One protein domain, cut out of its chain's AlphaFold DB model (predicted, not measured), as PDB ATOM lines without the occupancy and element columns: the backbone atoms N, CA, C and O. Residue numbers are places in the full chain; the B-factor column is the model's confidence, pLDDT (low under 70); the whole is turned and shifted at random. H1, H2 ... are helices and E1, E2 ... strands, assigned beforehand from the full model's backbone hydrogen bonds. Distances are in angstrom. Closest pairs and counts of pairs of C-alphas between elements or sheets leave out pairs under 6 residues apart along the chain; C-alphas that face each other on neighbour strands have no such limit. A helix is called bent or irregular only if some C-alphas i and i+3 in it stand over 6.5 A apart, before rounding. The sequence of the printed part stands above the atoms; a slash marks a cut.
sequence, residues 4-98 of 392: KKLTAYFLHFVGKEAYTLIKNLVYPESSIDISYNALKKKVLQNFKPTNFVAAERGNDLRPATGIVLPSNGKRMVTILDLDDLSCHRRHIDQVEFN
ATOM      1  N   LYS A   4      15.452 -29.188 -31.573       89.75
ATOM      2  CA  LYS A   4      14.919 -30.542 -31.355       89.75
ATOM      3  C   LYS A   4      16.041 -31.568 -31.211       89.75
ATOM      4  O   LYS A   4      15.981 -32.445 -30.348       89.75
ATOM      5  N   LYS A   5      17.098 -31.437 -32.022       91.12
ATOM      6  CA  LYS A   5      18.294 -32.287 -31.919       91.12
ATOM      7  C   LYS A   5      19.019 -32.056 -30.595       91.12
ATOM      8  O   LYS A   5      19.471 -33.025 -29.996       91.12
ATOM      9  N   LEU A   6      19.107 -30.807 -30.134       91.06
ATOM     10  CA  LEU A   6      19.728 -30.462 -28.853       91.06
ATOM     11  C   LEU A   6      18.944 -31.052 -27.673       91.06
ATOM     12  O   LEU A   6      19.541 -31.689 -26.808       91.06
ATOM     13  N   THR A   7      17.611 -30.937 -27.684       90.50
ATOM     14  CA  THR A   7      16.728 -31.586 -26.703       90.50
ATOM     15  C   THR A   7      16.927 -33.102 -26.691       90.50
ATOM     16  O   THR A   7      17.114 -33.691 -25.628       90.50
ATOM     17  N   ALA A   8      16.925 -33.749 -27.861       89.75
ATOM     18  CA  ALA A   8      17.124 -35.193 -27.960       89.75
ATOM     19  C   ALA A   8      18.513 -35.624 -27.459       89.75
ATOM     20  O   ALA A   8      18.619 -36.611 -26.732       89.75
ATOM     21  N   TYR A   9      19.561 -34.868 -27.802       89.44
ATOM     22  CA  TYR A   9      20.928 -35.116 -27.343       89.44
ATOM     23  C   TYR A   9      21.038 -35.003 -25.821       89.44
ATOM     24  O   TYR A   9      21.546 -35.917 -25.173       89.44
ATOM     25  N   PHE A  10      20.486 -33.935 -25.244       87.88
ATOM     26  CA  PHE A  10      20.427 -33.747 -23.799       87.88
ATOM     27  C   PHE A  10      19.711 -34.920 -23.122       87.88
ATOM     28  O   PHE A  10      20.289 -35.576 -22.261       87.88
ATOM     29  N   LEU A  11      18.493 -35.251 -23.565       88.12
ATOM     30  CA  LEU A  11      17.681 -36.334 -22.997       88.12
ATOM     31  C   LEU A  11      18.350 -37.711 -23.108       88.12
ATOM     32  O   LEU A  11      18.238 -38.517 -22.186       88.12
ATOM     33  N   HIS A  12      19.058 -37.980 -24.208       87.25
ATOM     34  CA  HIS A  12      19.845 -39.200 -24.369       87.25
ATOM     35  C   HIS A  12      20.989 -39.272 -23.349       87.25
ATOM     36  O   HIS A  12      21.258 -40.327 -22.772       87.25
ATOM     37  N   PHE A  13      21.638 -38.136 -23.104       83.00
ATOM     38  CA  PHE A  13      22.851 -38.049 -22.311       83.00
ATOM     39  C   PHE A  13      22.617 -38.065 -20.794       83.00
ATOM     40  O   PHE A  13      23.412 -38.667 -20.071       83.00
ATOM     41  N   VAL A  14      21.507 -37.502 -20.292       83.44
ATOM     42  CA  VAL A  14      21.189 -37.559 -18.845       83.44
ATOM     43  C   VAL A  14      20.942 -39.001 -18.359       83.44
ATOM     44  O   VAL A  14      20.964 -39.287 -17.162       83.44
ATOM     45  N   GLY A  15      20.760 -39.942 -19.290       85.25
ATOM     46  CA  GLY A  15      20.562 -41.357 -19.008       85.25
ATOM     47  C   GLY A  15      19.112 -41.692 -18.663       85.25
ATOM     48  O   GLY A  15      18.277 -40.824 -18.418       85.25
ATOM     49  N   LYS A  16      18.794 -42.991 -18.651       86.12
ATOM     50  CA  LYS A  16      17.413 -43.495 -18.546       86.12
ATOM     51  C   LYS A  16      16.678 -43.024 -17.285       86.12
ATOM     52  O   LYS A  16      15.488 -42.728 -17.350       86.12
ATOM     53  N   GLU A  17      17.364 -42.969 -16.148       79.50
ATOM     54  CA  GLU A  17      16.765 -42.602 -14.857       79.50
ATOM     55  C   GLU A  17      16.373 -41.132 -14.822       79.50
ATOM     56  O   GLU A  17      15.213 -40.801 -14.583       79.50
ATOM     57  N   ALA A  18      17.316 -40.256 -15.155       81.69
ATOM     58  CA  ALA A  18      17.064 -38.829 -15.217       81.69
ATOM     59  C   ALA A  18      16.076 -38.482 -16.331       81.69
ATOM     60  O   ALA A  18      15.187 -37.669 -16.115       81.69
ATOM     61  N   TYR A  19      16.163 -39.153 -17.484       87.56
ATOM     62  CA  TYR A  19      15.166 -39.046 -18.544       87.56
ATOM     63  C   TYR A  19      13.767 -39.396 -18.035       87.56
ATOM     64  O   TYR A  19      12.833 -38.657 -18.306       87.56
ATOM     65  N   THR A  20      13.610 -40.486 -17.280       88.19
ATOM     66  CA  THR A  20      12.305 -40.889 -16.723       88.19
ATOM     67  C   THR A  20      11.786 -39.848 -15.736       88.19
ATOM     68  O   THR A  20      10.608 -39.505 -15.756       88.19
ATOM     69  N   LEU A  21      12.672 -39.300 -14.906       84.50
ATOM     70  CA  LEU A  21      12.321 -38.304 -13.902       84.50
ATOM     71  C   LEU A  21      11.936 -36.962 -14.552       84.50
ATOM     72  O   LEU A  21      10.893 -36.399 -14.235       84.50
ATOM     73  N   ILE A  22      12.710 -36.513 -15.544       86.62
ATOM     74  CA  ILE A  22      12.387 -35.363 -16.398       86.62
ATOM     75  C   ILE A  22      11.085 -35.622 -17.153       86.62
ATOM     76  O   ILE A  22      10.237 -34.740 -17.207       86.62
ATOM     77  N   LYS A  23      10.888 -36.824 -17.700       87.56
ATOM     78  CA  LYS A  23       9.677 -37.186 -18.437       87.56
ATOM     79  C   LYS A  23       8.440 -37.051 -17.555       87.56
ATOM     80  O   LYS A  23       7.503 -36.369 -17.950       87.56
ATOM     81  N   ASN A  24       8.474 -37.622 -16.355       87.38
ATOM     82  CA  ASN A  24       7.354 -37.581 -15.415       87.38
ATOM     83  C   ASN A  24       7.079 -36.164 -14.881       87.38
ATOM     84  O   ASN A  24       5.926 -35.821 -14.648       87.38
ATOM     85  N   LEU A  25       8.114 -35.332 -14.713       83.44
ATOM     86  CA  LEU A  25       7.963 -33.937 -14.275       83.44
ATOM     87  C   LEU A  25       7.468 -33.008 -15.390       83.44
ATOM     88  O   LEU A  25       6.685 -32.094 -15.153       83.44
ATOM     89  N   VAL A  26       7.981 -33.190 -16.606       82.69
ATOM     90  CA  VAL A  26       7.806 -32.235 -17.707       82.69
ATOM     91  C   VAL A  26       6.626 -32.605 -18.606       82.69
ATOM     92  O   VAL A  26       5.999 -31.691 -19.157       82.69
ATOM     93  N   TYR A  27       6.315 -33.899 -18.727       77.88
ATOM     94  CA  TYR A  27       5.364 -34.465 -19.687       77.88
ATOM     95  C   TYR A  27       4.457 -35.530 -19.053       77.88
ATOM     96  O   TYR A  27       4.588 -36.717 -19.364       77.88
ATOM     97  N   PRO A  28       3.501 -35.142 -18.198       71.38
ATOM     98  CA  PRO A  28       2.515 -36.102 -17.723       71.38
ATOM     99  C   PRO A  28       1.673 -36.682 -18.879       71.38
ATOM    100  O   PRO A  28       1.313 -37.852 -18.810       71.38
ATOM    101  N   GLU A  29       1.424 -35.928 -19.969       68.44
ATOM    102  CA  GLU A  29       0.429 -36.337 -20.983       68.44
ATOM    103  C   GLU A  29       0.775 -36.076 -22.471       68.44
ATOM    104  O   GLU A  29      -0.067 -36.307 -23.334       68.44
ATOM    105  N   SER A  30       1.972 -35.599 -22.848       61.66
ATOM    106  CA  SER A  30       2.221 -35.197 -24.257       61.66
ATOM    107  C   SER A  30       3.618 -35.522 -24.794       61.66
ATOM    108  O   SER A  30       4.591 -35.607 -24.047       61.66
ATOM    109  N   SER A  31       3.704 -35.706 -26.117       63.81
ATOM    110  CA  SER A  31       4.910 -36.064 -26.877       63.81
ATOM    111  C   SER A  31       6.045 -35.033 -26.767       63.81
ATOM    112  O   SER A  31       5.813 -33.855 -26.522       63.81
ATOM    113  N   ILE A  32       7.280 -35.497 -26.996       68.75
ATOM    114  CA  ILE A  32       8.592 -34.888 -26.670       68.75
ATOM    115  C   ILE A  32       8.921 -33.597 -27.466       68.75
ATOM    116  O   ILE A  32      10.075 -33.186 -27.541       68.75
ATOM    117  N   ASP A  33       7.943 -32.895 -28.038       85.31
ATOM    118  CA  ASP A  33       8.197 -31.701 -28.860       85.31
ATOM    119  C   ASP A  33       8.371 -30.424 -28.013       85.31
ATOM    120  O   ASP A  33       7.673 -29.429 -28.184       85.31
ATOM    121  N   ILE A  34       9.290 -30.463 -27.043       88.00
ATOM    122  CA  ILE A  34       9.701 -29.275 -26.287       88.00
ATOM    123  C   ILE A  34      10.991 -28.708 -26.890       88.00
ATOM    124  O   ILE A  34      11.925 -29.448 -27.220       88.00
ATOM    125  N   SER A  35      11.086 -27.383 -26.967       92.00
ATOM    126  CA  SER A  35      12.367 -26.734 -27.243       92.00
ATOM    127  C   SER A  35      13.311 -26.873 -26.048       92.00
ATOM    128  O   SER A  35      12.879 -26.949 -24.891       92.00
ATOM    129  N   TYR A  36      14.614 -26.862 -26.315       90.69
ATOM    130  CA  TYR A  36      15.636 -26.998 -25.280       90.69
ATOM    131  C   TYR A  36      15.503 -25.921 -24.190       90.69
ATOM    132  O   TYR A  36      15.571 -26.222 -22.999       90.69
ATOM    133  N   ASN A  37      15.207 -24.676 -24.573       91.06
ATOM    134  CA  ASN A  37      15.014 -23.577 -23.623       91.06
ATOM    135  C   ASN A  37      13.798 -23.791 -22.707       91.06
ATOM    136  O   ASN A  37      13.867 -23.512 -21.507       91.06
ATOM    137  N   ALA A  38      12.695 -24.324 -23.241       91.88
ATOM    138  CA  ALA A  38      11.518 -24.651 -22.441       91.88
ATOM    139  C   ALA A  38      11.781 -25.849 -21.511       91.88
ATOM    140  O   ALA A  38      11.354 -25.820 -20.352       91.88
ATOM    141  N   LEU A  39      12.550 -26.848 -21.965       90.19
ATOM    142  CA  LEU A  39      13.021 -27.942 -21.113       90.19
ATOM    143  C   LEU A  39      13.902 -27.421 -19.975       90.19
ATOM    144  O   LEU A  39      13.616 -27.706 -18.814       90.19
ATOM    145  N   LYS A  40      14.923 -26.615 -20.290       89.81
ATOM    146  CA  LYS A  40      15.841 -26.009 -19.314       89.81
ATOM    147  C   LYS A  40      15.070 -25.217 -18.262       89.81
ATOM    148  O   LYS A  40      15.297 -25.415 -17.074       89.81
ATOM    149  N   LYS A  41      14.099 -24.392 -18.668       91.69
ATOM    150  CA  LYS A  41      13.258 -23.623 -17.736       91.69
ATOM    151  C   LYS A  41      12.435 -24.527 -16.813       91.69
ATOM    152  O   LYS A  41      12.421 -24.289 -15.610       91.69
ATOM    153  N   LYS A  42      11.786 -25.570 -17.341       90.88
ATOM    154  CA  LYS A  42      11.007 -26.511 -16.516       90.88
ATOM    155  C   LYS A  42      11.885 -27.332 -15.574       90.88
ATOM    156  O   LYS A  42      11.501 -27.568 -14.433       90.88
ATOM    157  N   VAL A  43      13.063 -27.750 -16.025       89.31
ATOM    158  CA  VAL A  43      14.046 -28.434 -15.178       89.31
ATOM    159  C   VAL A  43      14.491 -27.492 -14.052       89.31
ATOM    160  O   VAL A  43      14.369 -27.845 -12.888       89.31
ATOM    161  N   LEU A  44      14.870 -26.251 -14.355       90.00
ATOM    162  CA  LEU A  44      15.236 -25.248 -13.345       90.00
ATOM    163  C   LEU A  44      14.101 -24.896 -12.366       90.00
ATOM    164  O   LEU A  44      14.367 -24.502 -11.235       90.00
ATOM    165  N   GLN A  45      12.840 -25.019 -12.787       91.12
ATOM    166  CA  GLN A  45      11.679 -24.813 -11.914       91.12
ATOM    167  C   GLN A  45      11.471 -25.966 -10.925       91.12
ATOM    168  O   GLN A  45      11.036 -25.725  -9.804       91.12
ATOM    169  N   ASN A  46      11.766 -27.204 -11.331       89.44
ATOM    170  CA  ASN A  46      11.544 -28.392 -10.501       89.44
ATOM    171  C   ASN A  46      12.774 -28.791  -9.677       89.44
ATOM    172  O   ASN A  46      12.638 -29.396  -8.616       89.44
ATOM    173  N   PHE A  47      13.975 -28.451 -10.143       89.12
ATOM    174  CA  PHE A  47      15.226 -28.738  -9.456       89.12
ATOM    175  C   PHE A  47      15.909 -27.442  -9.070       89.12
ATOM    176  O   PHE A  47      16.204 -26.606  -9.922       89.12
ATOM    177  N   LYS A  48      16.234 -27.307  -7.786       88.19
ATOM    178  CA  LYS A  48      17.059 -26.204  -7.306       88.19
ATOM    179  C   LYS A  48      18.498 -26.429  -7.793       88.19
ATOM    180  O   LYS A  48      19.113 -27.414  -7.371       88.19
ATOM    181  N   PRO A  49      19.050 -25.557  -8.658       88.69
ATOM    182  CA  PRO A  49      20.443 -25.667  -9.069       88.69
ATOM    183  C   PRO A  49      21.323 -25.588  -7.832       88.69
ATOM    184  O   PRO A  49      21.105 -24.748  -6.955       88.69
ATOM    185  N   THR A  50      22.293 -26.487  -7.749       88.62
ATOM    186  CA  THR A  50      23.268 -26.479  -6.669       88.62
ATOM    187  C   THR A  50      24.587 -26.017  -7.253       88.62
ATOM    188  O   THR A  50      25.067 -26.574  -8.238       88.62
ATOM    189  N   ASN A  51      25.166 -24.987  -6.646       88.62
ATOM    190  CA  ASN A  51      26.528 -24.591  -6.959       88.62
ATOM    191  C   ASN A  51      27.450 -25.592  -6.274       88.62
ATOM    192  O   ASN A  51      27.377 -25.783  -5.055       88.62
ATOM    193  N   PHE A  52      28.308 -26.237  -7.045       84.19
ATOM    194  CA  PHE A  52      29.313 -27.132  -6.502       84.19
ATOM    195  C   PHE A  52      30.679 -26.738  -7.036       84.19
ATOM    196  O   PHE A  52      30.829 -26.123  -8.094       84.19
ATOM    197  N   VAL A  53      31.685 -27.101  -6.260       83.25
ATOM    198  CA  VAL A  53      33.074 -27.004  -6.665       83.25
ATOM    199  C   VAL A  53      33.555 -28.437  -6.814       83.25
ATOM    200  O   VAL A  53      33.651 -29.188  -5.842       83.25
ATOM    201  N   ALA A  54      33.761 -28.855  -8.061       78.62
ATOM    202  CA  ALA A  54      34.289 -30.178  -8.347       78.62
ATOM    203  C   ALA A  54      35.813 -30.100  -8.392       78.62
ATOM    204  O   ALA A  54      36.373 -29.306  -9.148       78.62
ATOM    205  N   ALA A  55      36.484 -30.944  -7.609       73.88
ATOM    206  CA  ALA A  55      37.915 -31.150  -7.761       73.88
ATOM    207  C   ALA A  55      38.153 -31.956  -9.039       73.88
ATOM    208  O   ALA A  55      37.981 -33.181  -9.062       73.88
ATOM    209  N   GLU A  56      38.532 -31.284 -10.127       72.25
ATOM    210  CA  GLU A  56      39.124 -32.004 -11.243       72.25
ATOM    211  C   GLU A  56      40.475 -32.572 -10.814       72.25
ATOM    212  O   GLU A  56      41.149 -32.065  -9.915       72.25
ATOM    213  N   ARG A  57      40.841 -33.702 -11.421       63.84
ATOM    214  CA  ARG A  57      42.037 -34.480 -11.094       63.84
ATOM    215  C   ARG A  57      43.282 -33.652 -11.451       63.84
ATOM    216  O   ARG A  57      43.844 -33.828 -12.522       63.84
ATOM    217  N   GLY A  58      43.667 -32.740 -10.561       61.75
ATOM    218  CA  GLY A  58      44.722 -31.751 -10.778       61.75
ATOM    219  C   GLY A  58      44.334 -30.336 -10.349       61.75
ATOM    220  O   GLY A  58      44.443 -29.444 -11.169       61.75
ATOM    221  N   ASN A  59      43.893 -30.137  -9.099       56.59
ATOM    222  CA  ASN A  59      43.672 -28.848  -8.405       56.59
ATOM    223  C   ASN A  59      42.795 -27.770  -9.081       56.59
ATOM    224  O   ASN A  59      42.462 -26.788  -8.418       56.59
ATOM    225  N   ASP A  60      42.374 -27.946 -10.330       66.44
ATOM    226  CA  ASP A  60      41.486 -27.032 -11.033       66.44
ATOM    227  C   ASP A  60      40.060 -27.252 -10.533       66.44
ATOM    228  O   ASP A  60      39.265 -28.037 -11.052       66.44
ATOM    229  N   LEU A  61      39.761 -26.552  -9.447       71.75
ATOM    230  CA  LEU A  61      38.419 -26.377  -8.934       71.75
ATOM    231  C   LEU A  61      37.680 -25.434  -9.880       71.75
ATOM    232  O   LEU A  61      37.816 -24.215  -9.780       71.75
ATOM    233  N   ARG A  62      36.902 -25.984 -10.814       79.44
ATOM    234  CA  ARG A  62      35.961 -25.177 -11.596       79.44
ATOM    235  C   ARG A  62      34.642 -25.085 -10.833       79.44
ATOM    236  O   ARG A  62      34.024 -26.124 -10.577       79.44
ATOM    237  N   PRO A  63      34.206 -23.875 -10.439       84.31
ATOM    238  CA  PRO A  63      32.837 -23.670 -10.003       84.31
ATOM    239  C   PRO A  63      31.917 -24.051 -11.159       84.31
ATOM    240  O   PRO A  63      32.083 -23.540 -12.264       84.31
ATOM    241  N   ALA A  64      30.969 -24.939 -10.902       85.50
ATOM    242  CA  ALA A  64      29.958 -25.302 -11.875       85.50
ATOM    243  C   ALA A  64      28.579 -25.266 -11.217       85.50
ATOM    244  O   ALA A  64      28.410 -25.527 -10.018       85.50
ATOM    245  N   THR A  65      27.592 -24.876 -12.018       87.56
ATOM    246  CA  THR A  65      26.197 -24.802 -11.595       87.56
ATOM    247  C   THR A  65      25.458 -25.946 -12.247       87.56
ATOM    248  O   THR A  65      25.346 -26.025 -13.469       87.56
ATOM    249  N   GLY A  66      24.923 -26.847 -11.433       90.38
ATOM    250  CA  GLY A  66      24.311 -28.039 -11.987       90.38
ATOM    251  C   GLY A  66      23.346 -28.734 -11.057       90.38
ATOM    252  O   GLY A  66      23.089 -28.314  -9.926       90.38
ATOM    253  N   ILE A  67      22.771 -29.805 -11.584       88.81
ATOM    254  CA  ILE A  67      21.810 -30.639 -10.874       88.81
ATOM    255  C   ILE A  67      22.527 -31.905 -10.445       88.81
ATOM    256  O   ILE A  67      23.103 -32.626 -11.258       88.81
ATOM    257  N   VAL A  68      22.484 -32.162  -9.143       89.88
ATOM    258  CA  VAL A  68      23.083 -33.344  -8.538       89.88
ATOM    259  C   VAL A  68      22.022 -34.428  -8.522       89.88
ATOM    260  O   VAL A  68      21.065 -34.372  -7.753       89.88
ATOM    261  N   LEU A  69      22.182 -35.408  -9.397       87.69
ATOM    262  CA  LEU A  69      21.324 -36.576  -9.458       87.69
ATOM    263  C   LEU A  69      21.964 -37.686  -8.615       87.69
ATOM    264  O   LEU A  69      23.122 -38.059  -8.865       87.69
ATOM    265  N   PRO A  70      21.254 -38.227  -7.610       82.69
ATOM    266  CA  PRO A  70      21.738 -39.393  -6.891       82.69
ATOM    267  C   PRO A  70      21.863 -40.545  -7.890       82.69
ATOM    268  O   PRO A  70      20.925 -40.837  -8.626       82.69
ATOM    269  N   SER A  71      23.030 -41.182  -7.946       83.75
ATOM    270  CA  SER A  71      23.176 -42.404  -8.734       83.75
ATOM    271  C   SER A  71      22.873 -43.620  -7.858       83.75
ATOM    272  O   SER A  71      23.053 -43.572  -6.641       83.75
ATOM    273  N   ASN A  72      22.488 -44.743  -8.466       73.81
ATOM    274  CA  ASN A  72      22.183 -45.993  -7.748       73.81
ATOM    275  C   ASN A  72      23.345 -46.556  -6.900       73.81
ATOM    276  O   ASN A  72      23.171 -47.533  -6.171       73.81
ATOM    277  N   GLY A  73      24.546 -45.979  -6.992       78.00
ATOM    278  CA  GLY A  73      25.659 -46.291  -6.106       78.00
ATOM    279  C   GLY A  73      25.702 -45.338  -4.913       78.00
ATOM    280  O   GLY A  73      25.806 -44.131  -5.102       78.00
ATOM    281  N   LYS A  74      25.761 -45.883  -3.687       83.25
ATOM    282  CA  LYS A  74      25.804 -45.140  -2.402       83.25
ATOM    283  C   LYS A  74      26.854 -44.020  -2.305       83.25
ATOM    284  O   LYS A  74      26.821 -43.252  -1.352       83.25
ATOM    285  N   ARG A  75      27.826 -43.960  -3.218       91.00
ATOM    286  CA  ARG A  75      28.918 -42.983  -3.187       91.00
ATOM    287  C   ARG A  75      29.162 -42.254  -4.503       91.00
ATOM    288  O   ARG A  75      30.124 -41.507  -4.589       91.00
ATOM    289  N   MET A  76      28.339 -42.470  -5.523       91.12
ATOM    290  CA  MET A  76      28.503 -41.805  -6.814       91.12
ATOM    291  C   MET A  76      27.358 -40.822  -7.020       91.12
ATOM    292  O   MET A  76      26.194 -41.149  -6.780       91.12
ATOM    293  N   VAL A  77      27.687 -39.634  -7.501       91.19
ATOM    294  CA  VAL A  77      26.720 -38.629  -7.932       91.19
ATOM    295  C   VAL A  77      26.937 -38.329  -9.399       91.19
ATOM    296  O   VAL A  77      28.068 -38.315  -9.893       91.19
ATOM    297  N   THR A  78      25.830 -38.125 -10.094       90.00
ATOM    298  CA  THR A  78      25.831 -37.654 -11.469       90.00
ATOM    299  C   THR A  78      25.523 -36.169 -11.427       90.00
ATOM    300  O   THR A  78      24.462 -35.760 -10.974       90.00
ATOM    301  N   ILE A  79      26.478 -35.365 -11.853       90.44
ATOM    302  CA  ILE A  79      26.382 -33.918 -11.899       90.44
ATOM    303  C   ILE A  79      26.063 -33.530 -13.332       90.44
ATOM    304  O   ILE A  79      26.849 -33.831 -14.226       90.44
ATOM    305  N   LEU A  80      24.931 -32.871 -13.533       90.38
ATOM    306  CA  LEU A  80      24.546 -32.308 -14.818       90.38
ATOM    307  C   LEU A  80      24.863 -30.816 -14.825       90.38
ATOM    308  O   LEU A  80      24.188 -30.057 -14.129       90.38
ATOM    309  N   ASP A  81      25.876 -30.416 -15.583       89.31
ATOM    310  CA  ASP A  81      26.218 -29.014 -15.795       89.31
ATOM    311  C   ASP A  81      25.205 -28.394 -16.771       89.31
ATOM    312  O   ASP A  81      24.908 -28.941 -17.836       89.31
ATOM    313  N   LEU A  82      24.591 -27.284 -16.364       86.31
ATOM    314  CA  LEU A  82      23.535 -26.632 -17.138       86.31
ATOM    315  C   LEU A  82      24.066 -25.606 -18.144       86.31
ATOM    316  O   LEU A  82      23.279 -25.117 -18.971       86.31
ATOM    317  N   ASP A  83      25.350 -25.263 -18.065       86.50
ATOM    318  CA  ASP A  83      25.986 -24.277 -18.932       86.50
ATOM    319  C   ASP A  83      26.490 -24.932 -20.218       86.50
ATOM    320  O   ASP A  83      26.207 -24.433 -21.309       86.50
ATOM    321  N   ASP A  84      27.144 -26.090 -20.110       87.88
ATOM    322  CA  ASP A  84      27.705 -26.820 -21.255       87.88
ATOM    323  C   ASP A  84      27.005 -28.154 -21.569       87.88
ATOM    324  O   ASP A  84      27.360 -28.828 -22.539       87.88
ATOM    325  N   LEU A  85      25.981 -28.521 -20.787       83.00
ATOM    326  CA  LEU A  85      25.239 -29.781 -20.900       83.00
ATOM    327  C   LEU A  85      26.073 -31.039 -20.677       83.00
ATOM    328  O   LEU A  85      25.667 -32.136 -21.077       83.00
ATOM    329  N   SER A  86      27.229 -30.902 -20.039       84.31
ATOM    330  CA  SER A  86      28.059 -32.029 -19.670       84.31
ATOM    331  C   SER A  86      27.502 -32.751 -18.438       84.31
ATOM    332  O   SER A  86      26.699 -32.249 -17.651       84.31
ATOM    333  N   CYS A  87      27.880 -34.018 -18.312       86.50
ATOM    334  CA  CYS A  87      27.402 -34.920 -17.283       86.50
ATOM    335  C   CYS A  87      28.629 -35.603 -16.723       86.50
ATOM    336  O   CYS A  87      29.358 -36.310 -17.428       86.50
ATOM    337  N   HIS A  88      28.874 -35.370 -15.445       86.88
ATOM    338  CA  HIS A  88      30.046 -35.863 -14.762       86.88
ATOM    339  C   HIS A  88      29.623 -36.818 -13.666       86.88
ATOM    340  O   HIS A  88      28.860 -36.476 -12.768       86.88
ATOM    341  N   ARG A  89      30.161 -38.034 -13.704       89.44
ATOM    342  CA  ARG A  89      30.033 -38.969 -12.589       89.44
ATOM    343  C   ARG A  89      31.213 -38.747 -11.663       89.44
ATOM    344  O   ARG A  89      32.352 -39.012 -12.041       89.44
ATOM    345  N   ARG A  90      30.939 -38.254 -10.462       90.44
ATOM    346  CA  ARG A  90      31.950 -38.012  -9.431       90.44
ATOM    347  C   ARG A  90      31.617 -38.833  -8.198       90.44
ATOM    348  O   ARG A  90      30.456 -39.163  -7.951       90.44
ATOM    349  N   HIS A  91      32.641 -39.190  -7.441       91.38
ATOM    350  CA  HIS A  91      32.410 -39.762  -6.126       91.38
ATOM    351  C   HIS A  91      31.998 -38.634  -5.166       91.38
ATOM    352  O   HIS A  91      32.454 -37.505  -5.315       91.38
ATOM    353  N   ILE A  92      31.114 -38.912  -4.206       90.75
ATOM    354  CA  ILE A  92      30.563 -37.904  -3.279       90.75
ATOM    355  C   ILE A  92      31.666 -37.172  -2.502       90.75
ATOM    356  O   ILE A  92      31.514 -35.998  -2.197       90.75
ATOM    357  N   ASP A  93      32.788 -37.835  -2.211       91.12
ATOM    358  CA  ASP A  93      33.936 -37.219  -1.522       91.12
ATOM    359  C   ASP A  93      34.801 -36.305  -2.414       91.12
ATOM    360  O   ASP A  93      35.689 -35.632  -1.898       91.12
ATOM    361  N   GLN A  94      34.547 -36.260  -3.727       90.25
ATOM    362  CA  GLN A  94      35.238 -35.392  -4.693       90.25
ATOM    363  C   GLN A  94      34.453 -34.116  -5.012       90.25
ATOM    364  O   GLN A  94      34.901 -33.300  -5.821       90.25
ATOM    365  N   VAL A  95      33.258 -33.972  -4.440       89.38
ATOM    366  CA  VAL A  95      32.339 -32.878  -4.740       89.38
ATOM    367  C   VAL A  95      32.091 -32.104  -3.461       89.38
ATOM    368  O   VAL A  95      31.553 -32.642  -2.495       89.38
ATOM    369  N   GLU A  96      32.469 -30.831  -3.462       90.25
ATOM    370  CA  GLU A  96      32.144 -29.922  -2.373       90.25
ATOM    371  C   GLU A  96      30.886 -29.135  -2.749       90.25
ATOM    372  O   GLU A  96      30.873 -28.343  -3.698       90.25
ATOM    373  N   PHE A  97      29.790 -29.397  -2.036       88.62
ATOM    374  CA  PHE A  97      28.532 -28.687  -2.239       88.62
ATOM    375  C   PHE A  97      28.584 -27.356  -1.504       88.62
ATOM    376  O   PHE A  97      28.667 -27.320  -0.277       88.62
ATOM    377  N   ASN A  98      28.499 -26.257  -2.250       84.56
ATOM    378  CA  ASN A  98      28.495 -24.931  -1.660       84.56
ATOM    379  C   ASN A  98      27.061 -24.608  -1.218       84.56
ATOM    380  O   ASN A  98      26.263 -24.027  -1.961       84.56
TER     381      ASN A  98
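This is residues 4 to 98 of the 392 residues of an uncharacterized protein of Clonorchis sinensis (UniProt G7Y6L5). Two lobes lie end to end: a cluster of three helices, H1, H2 and H3, and a five-stranded sheet folded back on itself, E4 and E3 facing E1 and E5, with the bent E2 as hinge. The lobes meet loosely, and H2 only grazes the sheet. The 95 printed residues hold H1 H2 H3 E1 E2 E3 E4 E5 in that order, a mixed class of helices and strands; the sheet runs E4 E3 E2 E1 E5, all antiparallel. The whole is compact, with a radius of gyration of the C-alphas of 13.8 A, yet elongated, spanning 44 by 25 by 21 A.

H1, residues 4 to 13, begins at C-alpha 4 (14.919, -30.542, -31.355). H2 is residues 15 to 26, 15.7 A long, and H3 residues 36 to 46, 15.4 A. E1 is residues 50 to 55, E2 61 to 70, 21.3 A long, E3 76 to 81 and E4 87 to 91. E5, residues 95 to 97, ends at C-alpha 97 (28.532, -28.687, -2.239).

H1 and H3 touch only at their ends, the C-alphas of Thr 7 and Tyr 36 being closest at 4.9 A. H2 touches H3 with residues 22 to 26 alone, about perpendicular at 79 degrees; the C-alphas of Val 26 and Lys 42 are closest, 6.7 A apart. In H1, H2 and H3 every O i to N i+4 pair is within hydrogen-bond range. H2 grazes the sheet with residues 15 to 18. E1 to E4 form a meander, each strand the antiparallel neighbour of the one before. E2 bends by 83 degrees at residue 65; its pairing is staggered, with E1 over residues 61 to 66 and E3 over 66 to 70. Within hydrogen-bond range are N 50 and O 66, 3.0 A, for E1 and E2; N 69 and O 78, 2.8 A, for E2 and E3; N 79 and O 88, 2.8 A, for E3 and E4; and N 53 and O 96, 3.0 A, for E1 and E5.

The two C-alphas farthest apart, those of Glu 29 and Gly 58, are 45.7 A apart. The printed part has no cut and no long link. The pLDDT is under 70 at residues 29 to 32 and 57 to 60.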